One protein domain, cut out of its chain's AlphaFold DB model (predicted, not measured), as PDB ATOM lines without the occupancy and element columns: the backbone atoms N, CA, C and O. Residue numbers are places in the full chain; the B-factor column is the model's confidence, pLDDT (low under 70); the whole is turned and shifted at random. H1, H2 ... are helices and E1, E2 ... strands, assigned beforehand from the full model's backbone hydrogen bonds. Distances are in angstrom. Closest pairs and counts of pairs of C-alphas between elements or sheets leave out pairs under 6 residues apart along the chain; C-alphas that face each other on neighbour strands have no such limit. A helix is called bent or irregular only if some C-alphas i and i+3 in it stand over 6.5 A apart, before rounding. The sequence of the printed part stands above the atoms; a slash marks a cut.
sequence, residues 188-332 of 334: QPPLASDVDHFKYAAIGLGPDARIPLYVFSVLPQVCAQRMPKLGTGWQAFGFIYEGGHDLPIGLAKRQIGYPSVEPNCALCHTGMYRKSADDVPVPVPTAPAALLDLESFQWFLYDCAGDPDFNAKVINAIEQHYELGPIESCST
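Overview. This is residues 188 to 332 of the 334 residues of an uncharacterized protein of Chromobacterium vaccinii (UniProt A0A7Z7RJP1). Two small strand hairpins and six short helices are set in much loop, with hairpin E3 E4 at one end of the long axis and helices H5 and H6 at the other. Between these ends, hairpin E1 E2 has H1 packed beside E1 and the first residues of H2 packed beside E2, while H4, with H3 next to its beginning, lies on the side away from H1; H2 reaches across to H5, which crosses it. The printed part has 145 residues, with six named helices and four named strands in the order H1 H2 H3 E1 E2 E3 E4 H4 H5 H6, and the strands make two antiparallel sheets, E1 - E2 and E3 - E4. The class is mixed, helices and strands, with 70 of the 145 residues, under half, in named elements. The whole is compact, with a radius of gyration of the C-alphas of 16.1 A and spans of 49 by 35 by 24 A.

Arrangement. E1, residues 251 to 256, and E2, residues 258 to 263, are antiparallel neighbours in a hairpin, at 146 degrees between their directions. N 252 and O 262 are 2.8 A apart and N 260 and O 254 are 2.8 A apart, both within hydrogen-bond range. Residues 211 to 212 form a short antiparallel pairing with residues 260 to 261 of E2. Next in the chain comes H2, residues 213 to 222, whose closest C-alphas to E2 are those of Leu 213 and Ser 260, 4.3 A apart. H2 is irregular, with C-alphas 217 and 220 lying 7.3 A apart. On E1, the closest C-alphas to H1, residues 194 to 200, are those of Tyr 200 and Ala 252, 4.7 A apart. H5, residues 310 to 321, touches H2 with residues 313 to 318 alone, the closest C-alphas being those of Val 218 and Ala 317, 6.2 A apart. Their lines are about perpendicular, only just, at 73 degrees. H3, residues 233 to 237, and H2 only just touch, with 3 pairs of C-alphas within 8 A, the closest being Pro 220 and Gly 233 at 5.4 A. H4, residues 294 to 305, only just touches H3, with 3 pairs of C-alphas within 8 A, made by its residues 294 to 297 alone; the closest are Phe 237 and Phe 297, 5.9 A. E3, residues 270 to 273, and E4, residues 282 to 285, form the second hairpin, antiparallel at 151 degrees, with N 284 and O 271 within hydrogen-bond range at 2.8 A. The closest C-alphas of H1 and E4 are those of Lys 199 and Pro 285, 7.4 A apart. H6, residues 328 to 331, touches no helix. Every O i to N i+4 pair is within hydrogen-bond range in H1 and H4; H2 has 3 of 6, H5 has 7 of 8, H3 has 0 of 1 but 2 of 2 O i to N i+3 pairs, and H6 is too short for such a pair.

Along the chain. E1 is 15.4 A and E2 16.2 A from first to last C-alpha. H5 measures 17.1 A, H4 16.5 A and H2 14.3 A. H1 begins at C-alpha 194, (36.362, 3.256, -36.425), and H6 ends at C-alpha 331, (4.488, 19.716, -21.852). E3 begins at C-alpha 270, (33.865, 15.034, -44.223).

Size, cuts and confidence. The two C-alphas farthest apart are those of Ser 276 and Cys 330, 51.8 A. The printed part has no cut. The links H1 to H2 and H3 to E1 are long, with 12 and 13 residues. The mean pLDDT of the printed part is 89.6, and residues 324 to 332 are under 70.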
ATOM      1  N   GLN A 188      26.070   5.622 -25.404       85.12
ATOM      2  CA  GLN A 188      25.924   5.326 -26.824       85.12
ATOM      3  C   GLN A 188      26.200   3.835 -27.080       85.12
ATOM      4  O   GLN A 188      27.179   3.298 -26.548       85.12
ATOM      5  N   PRO A 189      25.370   3.162 -27.896       86.69
ATOM      6  CA  PRO A 189      25.682   1.826 -28.381       86.69
ATOM      7  C   PRO A 189      27.025   1.805 -29.127       86.69
ATOM      8  O   PRO A 189      27.391   2.805 -29.750       86.69
ATOM      9  N   PRO A 190      27.755   0.679 -29.102       89.31
ATOM     10  CA  PRO A 190      28.976   0.541 -29.884       89.31
ATOM     11  C   PRO A 190      28.679   0.686 -31.383       89.31
ATOM     12  O   PRO A 190      27.703   0.131 -31.889       89.31
ATOM     13  N   LEU A 191      29.539   1.426 -32.082       91.38
ATOM     14  CA  LEU A 191      29.487   1.596 -33.536       91.38
ATOM     15  C   LEU A 191      30.267   0.474 -34.231       91.38
ATOM     16  O   LEU A 191      31.167  -0.123 -33.640       91.38
ATOM     17  N   ALA A 192      29.905   0.165 -35.478       91.00
ATOM     18  CA  ALA A 192      30.391  -1.035 -36.161       91.00
ATOM     19  C   ALA A 192      31.869  -0.959 -36.586       91.00
ATOM     20  O   ALA A 192      32.499  -1.997 -36.785       91.00
ATOM     21  N   SER A 193      32.431   0.245 -36.732       94.31
ATOM     22  CA  SER A 193      33.823   0.457 -37.137       94.31
ATOM     23  C   SER A 193      34.378   1.796 -36.642       94.31
ATOM     24  O   SER A 193      33.619   2.686 -36.261       94.31
ATOM     25  N   ASP A 194      35.699   1.974 -36.718       94.75
ATOM     26  CA  ASP A 194      36.362   3.256 -36.425       94.75
ATOM     27  C   ASP A 194      35.911   4.373 -37.380       94.75
ATOM     28  O   ASP A 194      35.839   5.543 -37.002       94.75
ATOM     29  N   VAL A 195      35.569   4.016 -38.622       94.62
ATOM     30  CA  VAL A 195      35.036   4.965 -39.608       94.62
ATOM     31  C   VAL A 195      33.641   5.429 -39.194       94.62
ATOM     32  O   VAL A 195      33.370   6.628 -39.228       94.62
ATOM     33  N   ASP A 196      32.781   4.515 -38.745       94.50
ATOM     34  CA  ASP A 196      31.455   4.877 -38.229       94.50
ATOM     35  C   ASP A 196      31.567   5.676 -36.936       94.50
ATOM     36  O   ASP A 196      30.817   6.630 -36.737       94.50
ATOM     37  N   HIS A 197      32.537   5.334 -36.083       94.56
ATOM     38  CA  HIS A 197      32.857   6.111 -34.892       94.56
ATOM     39  C   HIS A 197      33.185   7.555 -35.259       94.56
ATOM     40  O   HIS A 197      32.571   8.475 -34.729       94.56
ATOM     41  N   PHE A 198      34.097   7.769 -36.206       96.00
ATOM     42  CA  PHE A 198      34.433   9.116 -36.658       96.00
ATOM     43  C   PHE A 198      33.206   9.875 -37.186       96.00
ATOM     44  O   PHE A 198      33.027  11.047 -36.865       96.00
ATOM     45  N   LYS A 199      32.350   9.212 -37.972       96.19
ATOM     46  CA  LYS A 199      31.198   9.844 -38.628       96.19
ATOM     47  C   LYS A 199      30.031  10.151 -37.685       96.19
ATOM     48  O   LYS A 199      29.390  11.188 -37.860       96.19
ATOM     49  N   TYR A 200      29.756   9.292 -36.698       96.06
ATOM     50  CA  TYR A 200      28.489   9.299 -35.946       96.06
ATOM     51  C   TYR A 200      28.621   9.239 -34.417       96.06
ATOM     52  O   TYR A 200      27.600   9.287 -33.724       96.06
ATOM     53  N   ALA A 201      29.831   9.136 -33.856       94.81
ATOM     54  CA  ALA A 201      29.989   9.160 -32.403       94.81
ATOM     55  C   ALA A 201      29.722  10.558 -31.832       94.81
ATOM     56  O   ALA A 201      30.061  11.579 -32.442       94.81
ATOM     57  N   ALA A 202      29.115  10.590 -30.647       93.38
ATOM     58  CA  ALA A 202      28.986  11.804 -29.850       93.38
ATOM     59  C   ALA A 202      30.354  12.168 -29.263       93.38
ATOM     60  O   ALA A 202      31.095  11.293 -28.817       93.38
ATOM     61  N   ILE A 203      30.662  13.461 -29.221       91.56
ATOM     62  CA  ILE A 203      31.918  13.977 -28.647       91.56
ATOM     63  C   ILE A 203      31.711  14.576 -27.252       91.56
ATOM     64  O   ILE A 203      32.656  15.069 -26.643       91.56
ATOM     65  N   GLY A 204      30.483  14.513 -26.729       87.12
ATOM     66  CA  GLY A 204      30.171  14.942 -25.370       87.12
ATOM     67  C   GLY A 204      29.945  16.445 -25.255       87.12
ATOM     68  O   GLY A 204      30.295  17.032 -24.232       87.12
ATOM     69  N   LEU A 205      29.354  17.067 -26.283       86.38
ATOM     70  CA  LEU A 205      28.966  18.478 -26.215       86.38
ATOM     71  C   LEU A 205      27.919  18.712 -25.119       86.38
ATOM     72  O   LEU A 205      27.218  17.787 -24.718       86.38
ATOM     73  N   GLY A 206      27.813  19.942 -24.615       80.25
ATOM     74  CA  GLY A 206      26.808  20.313 -23.616       80.25
ATOM     75  C   GLY A 206      25.373  20.283 -24.169       80.25
ATOM     76  O   GLY A 206      25.188  20.242 -25.385       80.25
ATOM     77  N   PRO A 207      24.337  20.293 -23.304       77.56
ATOM     78  CA  PRO A 207      22.930  20.316 -23.729       77.56
ATOM     79  C   PRO A 207      22.559  21.499 -24.637       77.56
ATOM     80  O   PRO A 207      21.644  21.387 -25.442       77.56
ATOM     81  N   ASP A 208      23.275  22.615 -24.513       81.81
ATOM     82  CA  ASP A 208      23.131  23.847 -25.293       81.81
ATOM     83  C   ASP A 208      23.517  23.692 -26.772       81.81
ATOM     84  O   ASP A 208      23.048  24.451 -27.615       81.81
ATOM     85  N   ALA A 209      24.326  22.683 -27.099       85.31
ATOM     86  CA  ALA A 209      24.752  22.380 -28.462       85.31
ATOM     87  C   ALA A 209      23.952  21.230 -29.100       85.31
ATOM     88  O   ALA A 209      24.397  20.640 -30.088       85.31
ATOM     89  N   ARG A 210      22.792  20.874 -28.532       89.25
ATOM     90  CA  ARG A 210      21.963  19.759 -29.004       89.25
ATOM     91  C   ARG A 210      20.580  20.223 -29.424       89.25
ATOM     92  O   ARG A 210      20.020  21.156 -28.859       89.25
ATOM     93  N   ILE A 211      20.000  19.506 -30.378       91.69
ATOM     94  CA  ILE A 211      18.611  19.694 -30.807       91.69
ATOM     95  C   ILE A 211      17.857  18.400 -30.496       91.69
ATOM     96  O   ILE A 211      18.373  17.327 -30.815       91.69
ATOM     97  N   PRO A 212      16.658  18.435 -29.891       92.19
ATOM     98  CA  PRO A 212      15.875  17.219 -29.716       92.19
ATOM     99  C   PRO A 212      15.639  16.512 -31.059       92.19
ATOM    100  O   PRO A 212      15.305  17.153 -32.056       92.19
ATOM    101  N   LEU A 213      15.816  15.188 -31.098       92.25
ATOM    102  CA  LEU A 213      15.834  14.408 -32.343       92.25
ATOM    103  C   LEU A 213      14.520  14.544 -33.121       92.25
ATOM    104  O   LEU A 213      14.536  14.669 -34.342       92.25
ATOM    105  N   TYR A 214      13.399  14.559 -32.403       91.94
ATOM    106  CA  TYR A 214      12.057  14.733 -32.958       91.94
ATOM    107  C   TYR A 214      11.827  16.137 -33.532       91.94
ATOM    108  O   TYR A 214      11.131  16.279 -34.528       91.94
ATOM    109  N   VAL A 215      12.439  17.179 -32.956       93.62
ATOM    110  CA  VAL A 215      12.402  18.525 -33.546       93.62
ATOM    111  C   VAL A 215      13.238  18.513 -34.821       93.62
ATOM    112  O   VAL A 215      12.751  18.875 -35.889       93.62
ATOM    113  N   PHE A 216      14.474  18.017 -34.741       94.56
ATOM    114  CA  PHE A 216      15.384  17.951 -35.881       94.56
ATOM    115  C   PHE A 216      14.804  17.179 -37.081       94.56
ATOM    116  O   PHE A 216      15.066  17.535 -38.225       94.56
ATOM    117  N   SER A 217      13.995  16.143 -36.868       91.88
ATOM    118  CA  SER A 217      13.400  15.400 -37.982       91.88
ATOM    119  C   SER A 217      12.279  16.163 -38.700       91.88
ATOM    120  O   SER A 217      12.164  16.042 -39.919       91.88
ATOM    121  N   VAL A 218      11.491  16.978 -37.991       93.56
ATOM    122  CA  VAL A 218      10.312  17.653 -38.570       93.56
ATOM    123  C   VAL A 218      10.590  19.060 -39.098       93.56
ATOM    124  O   VAL A 218       9.826  19.563 -39.924       93.56
ATOM    125  N   LEU A 219      11.674  19.714 -38.662       94.69
ATOM    126  CA  LEU A 219      11.970  21.107 -39.032       94.69
ATOM    127  C   LEU A 219      11.947  21.380 -40.549       94.69
ATOM    128  O   LEU A 219      11.323  22.371 -40.942       94.69
ATOM    129  N   PRO A 220      12.535  20.541 -41.430       93.75
ATOM    130  CA  PRO A 220      12.501  20.800 -42.872       93.75
ATOM    131  C   PRO A 220      11.089  20.795 -43.469       93.75
ATOM    132  O   PRO A 220      10.851  21.453 -44.481       93.75
ATOM    133  N   GLN A 221      10.149  20.063 -42.861       92.12
ATOM    134  CA  GLN A 221       8.740  20.045 -43.259       92.12
ATOM    135  C   GLN A 221       7.990  21.244 -42.677       92.12
ATOM    136  O   GLN A 221       7.299  21.953 -43.407       92.12
ATOM    137  N   VAL A 222       8.146  21.490 -41.373       93.31
ATOM    138  CA  VAL A 222       7.474  22.583 -40.654       93.31
ATOM    139  C   VAL A 222       7.837  23.943 -41.249       93.31
ATOM    140  O   VAL A 222       6.972  24.794 -41.444       93.31
ATOM    141  N   CYS A 223       9.109  24.122 -41.601       93.94
ATOM    142  CA  CYS A 223       9.654  25.355 -42.153       93.94
ATOM    143  C   CYS A 223      10.013  25.222 -43.637       93.94
ATOM    144  O   CYS A 223      10.906  25.912 -44.124       93.94
ATOM    145  N   ALA A 224       9.287  24.383 -44.385       93.12
ATOM    146  CA  ALA A 224       9.558  24.113 -45.798       93.12
ATOM    147  C   ALA A 224       9.672  25.385 -46.663       93.12
ATOM    148  O   ALA A 224      10.487  25.436 -47.579       93.12
ATOM    149  N   GLN A 225       8.909  26.437 -46.344       91.00
ATOM    150  CA  GLN A 225       8.942  27.721 -47.060       91.00
ATOM    151  C   GLN A 225      10.265  28.491 -46.901       91.00
ATOM    152  O   GLN A 225      10.561  29.356 -47.717       91.00
ATOM    153  N   ARG A 226      11.047  28.184 -45.861       91.06
ATOM    154  CA  ARG A 226      12.345  28.809 -45.561       91.06
ATOM    155  C   ARG A 226      13.526  27.982 -46.073       91.06
ATOM    156  O   ARG A 226      14.670  28.403 -45.944       91.06
ATOM    157  N   MET A 227      13.268  26.796 -46.625       93.25
ATOM    158  CA  MET A 227      14.317  25.926 -47.145       93.25
ATOM    159  C   MET A 227      14.941  26.535 -48.411       93.25
ATOM    160  O   MET A 227      14.194  26.965 -49.292       93.25
ATOM    161  N   PRO A 228      16.277  26.471 -48.587       91.75
ATOM    162  CA  PRO A 228      16.930  26.899 -49.829       91.75
ATOM    163  C   PRO A 228      16.392  26.170 -51.065       91.75
ATOM    164  O   PRO A 228      16.332  26.717 -52.165       91.75
ATOM    165  N   LYS A 229      15.984  24.908 -50.877       89.81
ATOM    166  CA  LYS A 229      15.350  24.082 -51.898       89.81
ATOM    167  C   LYS A 229      14.253  23.224 -51.274       89.81
ATOM    168  O   LYS A 229      14.472  22.516 -50.291       89.81
ATOM    169  N   LEU A 230      13.054  23.297 -51.847       85.19
ATOM    170  CA  LEU A 230      11.885  22.584 -51.338       85.19
ATOM    171  C   LEU A 230      12.053  21.065 -51.510       85.19
ATOM    172  O   LEU A 230      12.477  20.597 -52.567       85.19
ATOM    173  N   GLY A 231      11.697  20.295 -50.480       80.88
ATOM    174  CA  GLY A 231      11.650  18.829 -50.539       80.88
ATOM    175  C   GLY A 231      13.002  18.106 -50.487       80.88
ATOM    176  O   GLY A 231      13.021  16.884 -50.580       80.88
ATOM    177  N   THR A 232      14.127  18.811 -50.323       84.88
ATOM    178  CA  THR A 232      15.457  18.175 -50.221       84.88
ATOM    179  C   THR A 232      15.888  17.832 -48.800       84.88
ATOM    180  O   THR A 232      16.915  17.184 -48.641       84.88
ATOM    181  N   GLY A 233      15.147  18.267 -47.775       92.44
ATOM    182  CA  GLY A 233      15.545  18.071 -46.380       92.44
ATOM    183  C   GLY A 233      16.887  18.734 -46.066       92.44
ATOM    184  O   GLY A 233      17.273  19.721 -46.698       92.44
ATOM    185  N   TRP A 234      17.625  18.176 -45.109       95.38
ATOM    186  CA  TRP A 234      18.898  18.735 -44.651       95.38
ATOM    187  C   TRP A 234      19.986  18.789 -45.733       95.38
ATOM    188  O   TRP A 234      20.871  19.638 -45.667       95.38
ATOM    189  N   GLN A 235      19.890  17.972 -46.785       93.69
ATOM    190  CA  GLN A 235      20.789  18.024 -47.941       93.69
ATOM    191  C   GLN A 235      20.784  19.394 -48.640       93.69
ATOM    192  O   GLN A 235      21.748  19.718 -49.329       93.69
ATOM    193  N   ALA A 236      19.741  20.217 -48.449       95.00
ATOM    194  CA  ALA A 236      19.696  21.596 -48.948       95.00
ATOM    195  C   ALA A 236      20.876  22.455 -48.464       95.00
ATOM    196  O   ALA A 236      21.267  23.384 -49.162       95.00
ATOM    197  N   PHE A 237      21.428  22.134 -47.289       95.88
ATOM    198  CA  PHE A 237      22.542  22.850 -46.664       95.88
ATOM    199  C   PHE A 237      23.880  22.111 -46.816       95.88
ATOM    200  O   PHE A 237      24.848  22.439 -46.141       95.88
ATOM    201  N   GLY A 238      23.941  21.073 -47.657       94.56
ATOM    202  CA  GLY A 238      25.170  20.309 -47.885       94.56
ATOM    203  C   GLY A 238      25.467  19.214 -46.860       94.56
ATOM    204  O   GLY A 238      26.564  18.659 -46.878       94.56
ATOM    205  N   PHE A 239      24.509  18.861 -45.995       95.81
ATOM    206  CA  PHE A 239      24.636  17.680 -45.137       95.81
ATOM    207  C   PHE A 239      24.776  16.403 -45.977       95.81
ATOM    208  O   PHE A 239      24.007  16.167 -46.915       95.81
ATOM    209  N   ILE A 240      25.746  15.564 -45.612       95.75
ATOM    210  CA  ILE A 240      26.113  14.356 -46.355       95.75
ATOM    211  C   ILE A 240      25.394  13.152 -45.748       95.75
ATOM    212  O   ILE A 240      25.520  12.897 -44.555       95.75
ATOM    213  N   TYR A 241      24.684  12.387 -46.572       94.06
ATOM    214  CA  TYR A 241      24.026  11.144 -46.168       94.06
ATOM    215  C   TYR A 241      24.674   9.944 -46.852       94.06
ATOM    216  O   TYR A 241      25.114  10.034 -47.999       94.06
ATOM    217  N   GLU A 242      24.666   8.806 -46.170       92.00
ATOM    218  CA  GLU A 242      25.014   7.508 -46.740       92.00
ATOM    219  C   GLU A 242      23.997   6.443 -46.313       92.00
ATOM    220  O   GLU A 242      23.229   6.633 -45.369       92.00
ATOM    221  N   GLY A 243      23.947   5.332 -47.047       88.50
ATOM    222  CA  GLY A 243      22.993   4.260 -46.766       88.50
ATOM    223  C   GLY A 243      23.249   3.594 -45.412       88.50
ATOM    224  O   GLY A 243      24.394   3.413 -45.014       88.50
ATOM    225  N   GLY A 244      22.174   3.188 -44.732       87.12
ATOM    226  CA  GLY A 244      22.248   2.485 -43.443       87.12
ATOM    227  C   GLY A 244      22.226   3.390 -42.208       87.12
ATOM    228  O   GLY A 244      22.170   2.869 -41.098       87.12
ATOM    229  N   HIS A 245      22.201   4.714 -42.393       90.56
ATOM    230  CA  HIS A 245      22.122   5.696 -41.313       90.56
ATOM    231  C   HIS A 245      20.944   6.649 -41.515       90.56
ATOM    232  O   HIS A 245      20.595   7.028 -42.631       90.56
ATOM    233  N   ASP A 246      20.331   7.042 -40.407       90.12
ATOM    234  CA  ASP A 246      19.167   7.924 -40.340       90.12
ATOM    235  C   ASP A 246      19.518   9.365 -39.921       90.12
ATOM    236  O   ASP A 246      18.645  10.228 -39.861       90.12
ATOM    237  N   LEU A 247      20.804   9.651 -39.704       94.81
ATOM    238  CA  LEU A 247      21.360  10.999 -39.577       94.81
ATOM    239  C   LEU A 247      22.439  11.231 -40.642       94.81
ATOM    240  O   LEU A 247      23.067  10.268 -41.086       94.81
ATOM    241  N   PRO A 248      22.690  12.491 -41.037       96.31
ATOM    242  CA  PRO A 248      23.824  12.806 -41.887       96.31
ATOM    243  C   PRO A 248      25.146  12.604 -41.141       96.31
ATOM    244  O   PRO A 248      25.221  12.745 -39.917       96.31
ATOM    245  N   ILE A 249      26.207  12.333 -41.900       97.38
ATOM    246  CA  ILE A 249      27.576  12.314 -41.390       97.38
ATOM    247  C   ILE A 249      27.859  13.653 -40.712       97.38
ATOM    248  O   ILE A 249      27.588  14.714 -41.279       97.38
ATOM    249  N   GLY A 250      28.412  13.601 -39.501       96.44
ATOM    250  CA  GLY A 250      28.659  14.798 -38.712       96.44
ATOM    251  C   GLY A 250      27.655  15.045 -37.596       96.44
ATOM    252  O   GLY A 250      27.913  15.898 -36.754       96.44
ATOM    253  N   LEU A 251      26.530  14.325 -37.570       96.31
ATOM    254  CA  LEU A 251      25.543  14.406 -36.497       96.31
ATOM    255  C   LEU A 251      25.441  13.072 -35.756       96.31
ATOM    256  O   LEU A 251      25.241  12.012 -36.349       96.31
ATOM    257  N   ALA A 252      25.537  13.140 -34.434       95.00
ATOM    258  CA  ALA A 252      25.489  11.994 -33.543       95.00
ATOM    259  C   ALA A 252      24.171  11.957 -32.765       95.00
ATOM    260  O   ALA A 252      23.722  12.974 -32.235       95.00
ATOM    261  N   LYS A 253      23.575  10.766 -32.626       93.44
ATOM    262  CA  LYS A 253      22.443  10.551 -31.709       93.44
ATOM    263  C   LYS A 253      22.947  10.531 -30.275       93.44
ATOM    264  O   LYS A 253      23.745   9.669 -29.916       93.44
ATOM    265  N   ARG A 254      22.431  11.402 -29.421       91.69
ATOM    266  CA  ARG A 254      22.793  11.455 -28.007       91.69
ATOM    267  C   ARG A 254      21.545  11.446 -27.144       91.69
ATOM    268  O   ARG A 254      20.619  12.211 -27.389       91.69
ATOM    269  N   GLN A 255      21.525  10.603 -26.116       90.31
ATOM    270  CA  GLN A 255      20.410  10.533 -25.179       90.31
ATOM    271  C   GLN A 255      20.872  10.909 -23.772       90.31
ATOM    272  O   GLN A 255      21.503  10.120 -23.069       90.31
ATOM    273  N   ILE A 256      20.546  12.141 -23.381       89.44
ATOM    274  CA  ILE A 256      20.633  12.618 -22.001       89.44
ATOM    275  C   ILE A 256      19.254  13.161 -21.657       89.44
ATOM    276  O   ILE A 256      18.848  14.191 -22.186       89.44
ATOM    277  N   GLY A 257      18.516  12.413 -20.840       88.44
ATOM    278  CA  GLY A 257      17.091  12.629 -20.637       88.44
ATOM    279  C   GLY A 257      16.265  12.209 -21.856       88.44
ATOM    280  O   GLY A 257      15.669  11.134 -21.855       88.44
ATOM    281  N   TYR A 258      16.308  13.009 -22.922       87.31
ATOM    282  CA  TYR A 258      15.576  12.809 -24.176       87.31
ATOM    283  C   TYR A 258      16.526  12.535 -25.362       87.31
ATOM    284  O   TYR A 258      17.720  12.857 -25.294       87.31
ATOM    285  N   PRO A 259      16.044  11.914 -26.460       90.88
ATOM    286  CA  PRO A 259      16.848  11.723 -27.662       90.88
ATOM    287  C   PRO A 259      17.119  13.067 -28.341       90.88
ATOM    288  O   PRO A 259      16.212  13.855 -28.605       90.88
ATOM    289  N   SER A 260      18.381  13.316 -28.657       92.94
ATOM    290  CA  SER A 260      18.865  14.547 -29.272       92.94
ATOM    291  C   SER A 260      19.899  14.249 -30.350       92.94
ATOM    292  O   SER A 260      20.435  13.138 -30.427       92.94
ATOM    293  N   VAL A 261      20.163  15.240 -31.189       94.88
ATOM    294  CA  VAL A 261      21.272  15.252 -32.136       94.88
ATOM    295  C   VAL A 261      22.293  16.283 -31.682       94.88
ATOM    296  O   VAL A 261      21.922  17.388 -31.281       94.88
ATOM    297  N   GLU A 262      23.569  15.922 -31.736       94.31
ATOM    298  CA  GLU A 262      24.681  16.848 -31.522       94.31
ATOM    299  C   GLU A 262      25.644  16.795 -32.713       94.31
ATOM    300  O   GLU A 262      25.838  15.717 -33.287       94.31
ATOM    301  N   PRO A 263      26.238  17.927 -33.119       95.50
ATOM    302  CA  PRO A 263      27.281  17.915 -34.126       95.50
ATOM    303  C   PRO A 263      28.561  17.278 -33.576       95.50
ATOM    304  O   PRO A 263      28.891  17.411 -32.399       95.50
ATOM    305  N   ASN A 264      29.313  16.613 -34.445       95.88
ATOM    306  CA  ASN A 264      30.644  16.097 -34.157       95.88
ATOM    307  C   ASN A 264      31.661  16.597 -35.199       95.88
ATOM    308  O   ASN A 264      31.340  17.348 -36.123       95.88
ATOM    309  N   CYS A 265      32.915  16.168 -35.056       95.50
ATOM    310  CA  CYS A 265      34.016  16.593 -35.918       95.50
ATOM    311  C   CYS A 265      33.771  16.318 -37.411       95.50
ATOM    312  O   CYS A 265      34.209  17.095 -38.260       95.50
ATOM    313  N   ALA A 266      33.071  15.233 -37.751       97.44
ATOM    314  CA  ALA A 266      32.850  14.831 -39.133       97.44
ATOM    315  C   ALA A 266      31.933  15.788 -39.906       97.44
ATOM    316  O   ALA A 266      31.964  15.746 -41.133       97.44
ATOM    317  N   LEU A 267      31.193  16.677 -39.227       96.81
ATOM    318  CA  LEU A 267      30.367  17.701 -39.875       96.81
ATOM    319  C   LEU A 267      31.222  18.636 -40.737       96.81
ATOM    320  O   LEU A 267      30.883  18.914 -41.880       96.81
ATOM    321  N   CYS A 268      32.361  19.075 -40.198       96.62
ATOM    322  CA  CYS A 268      33.306  19.944 -40.902       96.62
ATOM    323  C   CYS A 268      34.421  19.153 -41.606       96.62
ATOM    324  O   CYS A 268      35.034  19.643 -42.558       96.62
ATOM    325  N   HIS A 269      34.691  17.930 -41.138       97.12
ATOM    326  CA  HIS A 269      35.779  17.069 -41.606       97.12
ATOM    327  C   HIS A 269      35.284  15.842 -42.380       97.12
ATOM    328  O   HIS A 269      35.847  14.755 -42.249       97.12
ATOM    329  N   THR A 270      34.240  16.005 -43.191       97.44
ATOM    330  CA  THR A 270      33.865  15.034 -44.223       97.44
ATOM    331  C   THR A 270      33.510  15.774 -45.501       97.44
ATOM    332  O   THR A 270      32.646  16.644 -45.511       97.44
ATOM    333  N   GLY A 271      34.165  15.398 -46.595       95.50
ATOM    334  CA  GLY A 271      33.823  15.856 -47.938       95.50
ATOM    335  C   GLY A 271      33.132  14.758 -48.736       95.50
ATOM    336  O   GLY A 271      32.987  13.626 -48.279       95.50
ATOM    337  N   MET A 272      32.749  15.066 -49.969       93.88
ATOM    338  CA  MET A 272      32.258  14.076 -50.927       93.88
ATOM    339  C   MET A 272      32.758  14.416 -52.327       93.88
ATOM    340  O   MET A 272      32.926  15.589 -52.663       93.88
ATOM    341  N   TYR A 273      32.989  13.401 -53.154       92.44
ATOM    342  CA  TYR A 273      33.328  13.585 -54.565       92.44
ATOM    343  C   TYR A 273      32.482  12.675 -55.449       92.44
ATOM    344  O   TYR A 273      31.971  11.650 -55.008       92.44
ATOM    345  N   ARG A 274      32.370  13.039 -56.724       93.12
ATOM    346  CA  ARG A 274      31.802  12.200 -57.783       93.12
ATOM    347  C   ARG A 274      32.798  12.140 -58.936       93.12
ATOM    348  O   ARG A 274      33.476  13.136 -59.192       93.12
ATOM    349  N   LYS A 275      32.935  10.987 -59.597       93.25
ATOM    350  CA  LYS A 275      33.870  10.839 -60.730       93.25
ATOM    351  C   LYS A 275      33.272  11.411 -62.020       93.25
ATOM    352  O   LYS A 275      34.004  11.955 -62.841       93.25
ATOM    353  N   SER A 276      31.954  11.349 -62.157       94.06
ATOM    354  CA  SER A 276      31.156  11.957 -63.221       94.06
ATOM    355  C   SER A 276      29.894  12.614 -62.649       94.06
ATOM    356  O   SER A 276      29.605  12.488 -61.460       94.06
ATOM    357  N   ALA A 277      29.148  13.356 -63.474       90.06
ATOM    358  CA  ALA A 277      27.952  14.070 -63.023       90.06
ATOM    359  C   ALA A 277      26.837  13.137 -62.518       90.06
ATOM    360  O   ALA A 277      26.114  13.530 -61.601       90.06
ATOM    361  N   ASP A 278      26.762  11.928 -63.078       92.62
ATOM    362  CA  ASP A 278      25.702  10.945 -62.832       92.62
ATOM    363  C   ASP A 278      26.070   9.916 -61.747       92.62
ATOM    364  O   ASP A 278      25.231   9.107 -61.348       92.62
ATOM    365  N   ASP A 279      27.310   9.938 -61.246       92.00
ATOM    366  CA  ASP A 279      27.739   9.024 -60.189       92.00
ATOM    367  C   ASP A 279      27.135   9.396 -58.834       92.00
ATOM    368  O   ASP A 279      27.046  10.572 -58.461       92.00
ATOM    369  N   VAL A 280      26.827   8.365 -58.042       88.12
ATOM    370  CA  VAL A 280      26.511   8.530 -56.622       88.12
ATOM    371  C   VAL A 280      27.734   9.134 -55.925       88.12
ATOM    372  O   VAL A 280      28.829   8.568 -56.019       88.12
ATOM    373  N   PRO A 281      27.586  10.270 -55.226       90.19
ATOM    374  CA  PRO A 281      28.696  10.860 -54.505       90.19
ATOM    375  C   PRO A 281      29.259   9.919 -53.438       90.19
ATOM    376  O   PRO A 281      28.515   9.258 -52.717       90.19
ATOM    377  N   VAL A 282      30.581   9.903 -53.310       92.75
ATOM    378  CA  VAL A 282      31.308   9.084 -52.342       92.75
ATOM    379  C   VAL A 282      31.776   9.977 -51.192       92.75
ATOM    380  O   VAL A 282      32.603  10.865 -51.433       92.75
ATOM    381  N   PRO A 283      31.286   9.766 -49.956       94.62
ATOM    382  CA  PRO A 283      31.800  10.450 -48.776       94.62
ATOM    383  C   PRO A 283      33.260  10.076 -48.512       94.62
ATOM    384  O   PRO A 283      33.647   8.910 -48.602       94.62
ATOM    385  N   VAL A 284      34.070  11.063 -48.145       95.56
ATOM    386  CA  VAL A 284      35.480  10.894 -47.787       95.56
ATOM    387  C   VAL A 284      35.683  11.447 -46.378       95.56
ATOM    388  O   VAL A 284      35.726  12.669 -46.199       95.56
ATOM    389  N   PRO A 285      35.806  10.569 -45.368       94.81
ATOM    390  CA  PRO A 285      36.162  10.976 -44.016       94.81
ATOM    391  C   PRO A 285      37.469  11.764 -44.010       94.81
ATOM    392  O   PRO A 285      38.393  11.437 -44.754       94.81
ATOM    393  N   THR A 286      37.558  12.778 -43.155       94.62
ATOM    394  CA  THR A 286      38.704  13.691 -42.984       94.62
ATOM    395  C   THR A 286      38.980  14.652 -44.151       94.62
ATOM    396  O   THR A 286      39.873  15.492 -44.051       94.62
ATOM    397  N   ALA A 287      38.192  14.605 -45.232       96.12
ATOM    398  CA  ALA A 287      38.212  15.629 -46.278       96.12
ATOM    399  C   ALA A 287      37.459  16.906 -45.835       96.12
ATOM    400  O   ALA A 287      36.589  16.831 -44.967       96.12
ATOM    401  N   PRO A 288      37.756  18.085 -46.414       94.81
ATOM    402  CA  PRO A 288      37.039  19.317 -46.085       94.81
ATOM    403  C   PRO A 288      35.570  19.264 -46.534       94.81
ATOM    404  O   PRO A 288      35.276  18.872 -47.666       94.81
ATOM    405  N   ALA A 289      34.659  19.733 -45.677       95.00
ATOM    406  CA  ALA A 289      33.225  19.845 -45.962       95.00
ATOM    407  C   ALA A 289      32.893  21.036 -46.886       95.00
ATOM    408  O   ALA A 289      32.153  21.943 -46.526       95.00
ATOM    409  N   ALA A 290      33.446  21.045 -48.103       92.25
ATOM    410  CA  ALA A 290      33.347  22.174 -49.038       92.25
ATOM    411  C   ALA A 290      31.923  22.479 -49.547       92.25
ATOM    412  O   ALA A 290      31.710  23.519 -50.163       92.25
ATOM    413  N   LEU A 291      30.969  21.567 -49.338       91.50
ATOM    414  CA  LEU A 291      29.569  21.741 -49.736       91.50
ATOM    415  C   LEU A 291      28.665  22.173 -48.577       91.50
ATOM    416  O   LEU A 291      27.511  22.502 -48.829       91.50
ATOM    417  N   LEU A 292      29.166  22.149 -47.336       96.38
ATOM    418  CA  LEU A 292      28.393  22.527 -46.160       96.38
ATOM    419  C   LEU A 292      28.173  24.042 -46.148       96.38
ATOM    420  O   LEU A 292      29.123  24.814 -46.035       96.38
ATOM    421  N   ASP A 293      26.911  24.449 -46.192       96.12
ATOM    422  CA  ASP A 293      26.488  25.834 -46.015       96.12
ATOM    423  C   ASP A 293      25.961  26.030 -44.587       96.12
ATOM    424  O   ASP A 293      24.757  26.012 -44.311       96.12
ATOM    425  N   LEU A 294      26.909  26.144 -43.650       94.56
ATOM    426  CA  LEU A 294      26.613  26.278 -42.224       94.56
ATOM    427  C   LEU A 294      25.891  27.593 -41.908       94.56
ATOM    428  O   LEU A 294      25.030  27.621 -41.033       94.56
ATOM    429  N   GLU A 295      26.224  28.664 -42.629       94.75
ATOM    430  CA  GLU A 295      25.597  29.972 -42.457       94.75
ATOM    431  C   GLU A 295      24.112  29.911 -42.831       94.75
ATOM    432  O   GLU A 295      23.260  30.259 -42.013       94.75
ATOM    433  N   SER A 296      23.776  29.392 -44.018       95.44
ATOM    434  CA  SER A 296      22.376  29.242 -44.428       95.44
ATOM    435  C   SER A 296      21.598  28.306 -43.500       95.44
ATOM    436  O   SER A 296      20.429  28.565 -43.209       95.44
ATOM    437  N   PHE A 297      22.225  27.234 -43.000       95.31
ATOM    438  CA  PHE A 297      21.606  26.350 -42.007       95.31
ATOM    439  C   PHE A 297      21.290  27.092 -40.702       95.31
ATOM    440  O   PHE A 297      20.185  26.974 -40.172       95.31
ATOM    441  N   GLN A 298      22.233  27.889 -40.199       94.00
ATOM    442  CA  GLN A 298      22.052  28.670 -38.981       94.00
ATOM    443  C   GLN A 298      20.931  29.708 -39.134       94.00
ATOM    444  O   GLN A 298      20.063  29.801 -38.263       94.00
ATOM    445  N   TRP A 299      20.891  30.432 -40.256       94.81
ATOM    446  CA  TRP A 299      19.809  31.377 -40.544       94.81
ATOM    447  C   TRP A 299      18.453  30.690 -40.670       94.81
ATOM    448  O   TRP A 299      17.480  31.170 -40.093       94.81
ATOM    449  N   PHE A 300      18.389  29.527 -41.327       95.06
ATOM    450  CA  PHE A 300      17.168  28.727 -41.382       95.06
ATOM    451  C   PHE A 300      16.645  28.384 -39.981       95.06
ATOM    452  O   PHE A 300      15.449  28.536 -39.729       95.06
ATOM    453  N   LEU A 301      17.517  27.949 -39.065       93.75
ATOM    454  CA  LEU A 301      17.114  27.624 -37.695       93.75
ATOM    455  C   LEU A 301      16.564  28.850 -36.956       93.75
ATOM    456  O   LEU A 301      15.514  28.746 -36.324       93.75
ATOM    457  N   TYR A 302      17.236  30.002 -37.050       92.44
ATOM    458  CA  TYR A 302      16.783  31.237 -36.403       92.44
ATOM    459  C   TYR A 302      15.453  31.734 -36.956       92.44
ATOM    460  O   TYR A 302      14.536  32.029 -36.190       92.44
ATOM    461  N   ASP A 303      15.319  31.768 -38.276       91.69
ATOM    462  CA  ASP A 303      14.105  32.218 -38.943       91.69
ATOM    463  C   ASP A 303      12.921  31.282 -38.684       91.69
ATOM    464  O   ASP A 303      11.781  31.730 -38.552       91.69
ATOM    465  N   CYS A 304      13.183  29.975 -38.616       92.19
ATOM    466  CA  CYS A 304      12.181  28.972 -38.288       92.19
ATOM    467  C   CYS A 304      11.715  29.113 -36.831       92.19
ATOM    468  O   CYS A 304      10.514  29.194 -36.587       92.19
ATOM    469  N   ALA A 305      12.648  29.222 -35.879       90.75
ATOM    470  CA  ALA A 305      12.338  29.398 -34.457       90.75
ATOM    471  C   ALA A 305      11.679  30.753 -34.139       90.75
ATOM    472  O   ALA A 305      10.953  30.867 -33.155       90.75
ATOM    473  N   GLY A 306      11.920  31.776 -34.964       91.25
ATOM    474  CA  GLY A 306      11.302  33.098 -34.844       91.25
ATOM    475  C   GLY A 306       9.857  33.189 -35.354       91.25
ATOM    476  O   GLY A 306       9.248  34.252 -35.239       91.25
ATOM    477  N   ASP A 307       9.296  32.123 -35.936       90.06
ATOM    478  CA  ASP A 307       7.896  32.089 -36.375       90.06
ATOM    479  C   ASP A 307       6.947  32.112 -35.152       90.06
ATOM    480  O   ASP A 307       7.112  31.288 -34.250       90.06
ATOM    481  N   PRO A 308       5.941  33.013 -35.093       90.25
ATOM    482  CA  PRO A 308       5.031  33.115 -33.946       90.25
ATOM    483  C   PRO A 308       4.320  31.807 -33.580       90.25
ATOM    484  O   PRO A 308       4.047  31.565 -32.407       90.25
ATOM    485  N   ASP A 309       4.062  30.951 -34.574       90.25
ATOM    486  CA  ASP A 309       3.368  29.674 -34.393       90.25
ATOM    487  C   ASP A 309       4.339  28.478 -34.377       90.25
ATOM    488  O   ASP A 309       3.907  27.330 -34.515       90.25
ATOM    489  N   PHE A 310       5.652  28.718 -34.244       90.50
ATOM    490  CA  PHE A 310       6.697  27.691 -34.331       90.50
ATOM    491  C   PHE A 310       6.398  26.477 -33.446       90.50
ATOM    492  O   PHE A 310       6.325  25.355 -33.948       90.50
ATOM    493  N   ASN A 311       6.154  26.701 -32.150       89.38
ATOM    494  CA  ASN A 311       5.910  25.625 -31.188       89.38
ATOM    495  C   ASN A 311       4.720  24.756 -31.614       89.38
ATOM    496  O   ASN A 311       4.856  23.541 -31.734       89.38
ATOM    497  N   ALA A 312       3.578  25.375 -31.920       90.31
ATOM    498  CA  ALA A 312       2.375  24.653 -32.321       90.31
ATOM    499  C   ALA A 312       2.596  23.845 -33.610       90.31
ATOM    500  O   ALA A 312       2.175  22.692 -33.697       90.31
ATOM    501  N   LYS A 313       3.280  24.413 -34.611       92.44
ATOM    502  CA  LYS A 313       3.580  23.707 -35.867       92.44
ATOM    503  C   LYS A 313       4.507  22.512 -35.643       92.44
ATOM    504  O   LYS A 313       4.257  21.442 -36.195       92.44
ATOM    505  N   VAL A 314       5.553  22.687 -34.835       93.19
ATOM    506  CA  VAL A 314       6.517  21.625 -34.517       93.19
ATOM    507  C   VAL A 314       5.847  20.487 -33.758       93.19
ATOM    508  O   VAL A 314       5.995  19.340 -34.166       93.19
ATOM    509  N   ILE A 315       5.060  20.783 -32.722       89.50
ATOM    510  CA  ILE A 315       4.344  19.755 -31.955       89.50
ATOM    511  C   ILE A 315       3.376  18.971 -32.840       89.50
ATOM    512  O   ILE A 315       3.442  17.745 -32.866       89.50
ATOM    513  N   ASN A 316       2.549  19.663 -33.630       91.00
ATOM    514  CA  ASN A 316       1.613  19.001 -34.541       91.00
ATOM    515  C   ASN A 316       2.329  18.072 -35.535       91.00
ATOM    516  O   ASN A 316       1.809  17.011 -35.871       91.00
ATOM    517  N   ALA A 317       3.513  18.457 -36.021       92.25
ATOM    518  CA  ALA A 317       4.299  17.613 -36.917       92.25
ATOM    519  C   ALA A 317       4.928  16.415 -36.186       92.25
ATOM    520  O   ALA A 317       4.977  15.320 -36.737       92.25
ATOM    521  N   ILE A 318       5.382  16.592 -34.942       91.38
ATOM    522  CA  ILE A 318       5.929  15.496 -34.131       91.38
ATOM    523  C   ILE A 318       4.852  14.445 -33.859       91.38
ATOM    524  O   ILE A 318       5.102  13.264 -34.080       91.38
ATOM    525  N   GLU A 319       3.650  14.855 -33.452       88.62
ATOM    526  CA  GLU A 319       2.536  13.946 -33.138       88.62
ATOM    527  C   GLU A 319       2.058  13.126 -34.349       88.62
ATOM    528  O   GLU A 319       1.476  12.056 -34.187       88.62
ATOM    529  N   GLN A 320       2.337  13.581 -35.575       87.12
ATOM    530  CA  GLN A 320       2.056  12.818 -36.798       87.12
ATOM    531  C   GLN A 320       3.047  11.670 -37.040       87.12
ATOM    532  O   GLN A 320       2.730  10.737 -37.780       87.12
ATOM    533  N   HIS A 321       4.246  11.736 -36.454       81.62
ATOM    534  CA  HIS A 321       5.353  10.818 -36.740       81.62
ATOM    535  C   HIS A 321       5.845  10.027 -35.522       81.62
ATOM    536  O   HIS A 321       6.501   9.000 -35.699       81.62
ATOM    537  N   TYR A 322       5.532  10.477 -34.307       80.69
ATOM    538  CA  TYR A 322       6.017   9.894 -33.060       80.69
ATOM    539  C   TYR A 322       4.879   9.735 -32.048       80.69
ATOM    540  O   TYR A 322       4.101  10.658 -31.816       80.69
ATOM    541  N   GLU A 323       4.824   8.574 -31.394       72.31
ATOM    542  CA  GLU A 323       3.988   8.377 -30.209       72.31
ATOM    543  C   GLU A 323       4.679   9.032 -29.007       72.31
ATOM    544  O   GLU A 323       5.663   8.510 -28.482       72.31
ATOM    545  N   LEU A 324       4.187  10.201 -28.597       68.00
ATOM    546  CA  LEU A 324       4.666  10.885 -27.398       68.00
ATOM    547  C   LEU A 324       4.102  10.212 -26.140       68.00
ATOM    548  O   LEU A 324       2.916   9.879 -26.062       68.00
ATOM    549  N   GLY A 325       4.946  10.038 -25.126       63.03
ATOM    550  CA  GLY A 325       4.537   9.591 -23.804       63.03
ATOM    551  C   GLY A 325       3.657  10.623 -23.079       63.03
ATOM    552  O   GLY A 325       3.599  11.794 -23.457       63.03
ATOM    553  N   PRO A 326       2.982  10.229 -21.985       55.91
ATOM    554  CA  PRO A 326       2.005  11.072 -21.285       55.91
ATOM    555  C   PRO A 326       2.584  12.341 -20.632       55.91
ATOM    556  O   PRO A 326       1.841  13.273 -20.342       55.91
ATOM    557  N   ILE A 327       3.891  12.387 -20.357       57.66
ATOM    558  CA  ILE A 327       4.564  13.586 -19.821       57.66
ATOM    559  C   ILE A 327       4.943  14.531 -20.962       57.66
ATOM    560  O   ILE A 327       4.728  15.738 -20.860       57.66
ATOM    561  N   GLU A 328       5.452  13.970 -22.058       55.88
ATOM    562  CA  GLU A 328       5.838  14.703 -23.262       55.88
ATOM    563  C   GLU A 328       4.610  15.385 -23.881       55.88
ATOM    564  O   GLU A 328       4.684  16.562 -24.211       55.88
ATOM    565  N   SER A 329       3.449  14.720 -23.891       55.16
ATOM    566  CA  SER A 329       2.169  15.302 -24.326       55.16
ATOM    567  C   SER A 329       1.557  16.328 -23.359       55.16
ATOM    568  O   SER A 329       0.713  17.131 -23.747       55.16
ATOM    569  N   CYS A 330       1.970  16.342 -22.088       42.84
ATOM    570  CA  CYS A 330       1.531  17.347 -21.112       42.84
ATOM    571  C   CYS A 330       2.342  18.647 -21.236       42.84
ATOM    572  O   CYS A 330       1.797  19.732 -21.047       42.84
ATOM    573  N   SER A 331       3.632  18.551 -21.579       43.06
ATOM    574  CA  SER A 331       4.488  19.716 -21.852       43.06
ATOM    575  C   SER A 331       4.170  20.435 -23.167       43.06
ATOM    576  O   SER A 331       4.638  21.549 -23.373       43.06
ATOM    577  N   THR A 332       3.382  19.818 -24.049       42.16
ATOM    578  CA  THR A 332       2.992  20.376 -25.354       42.16
ATOM    579  C   THR A 332       1.649  21.107 -25.339       42.16
ATOM    580  O   THR A 332       1.305  21.764 -26.319       42.16
TER     581      THR A 332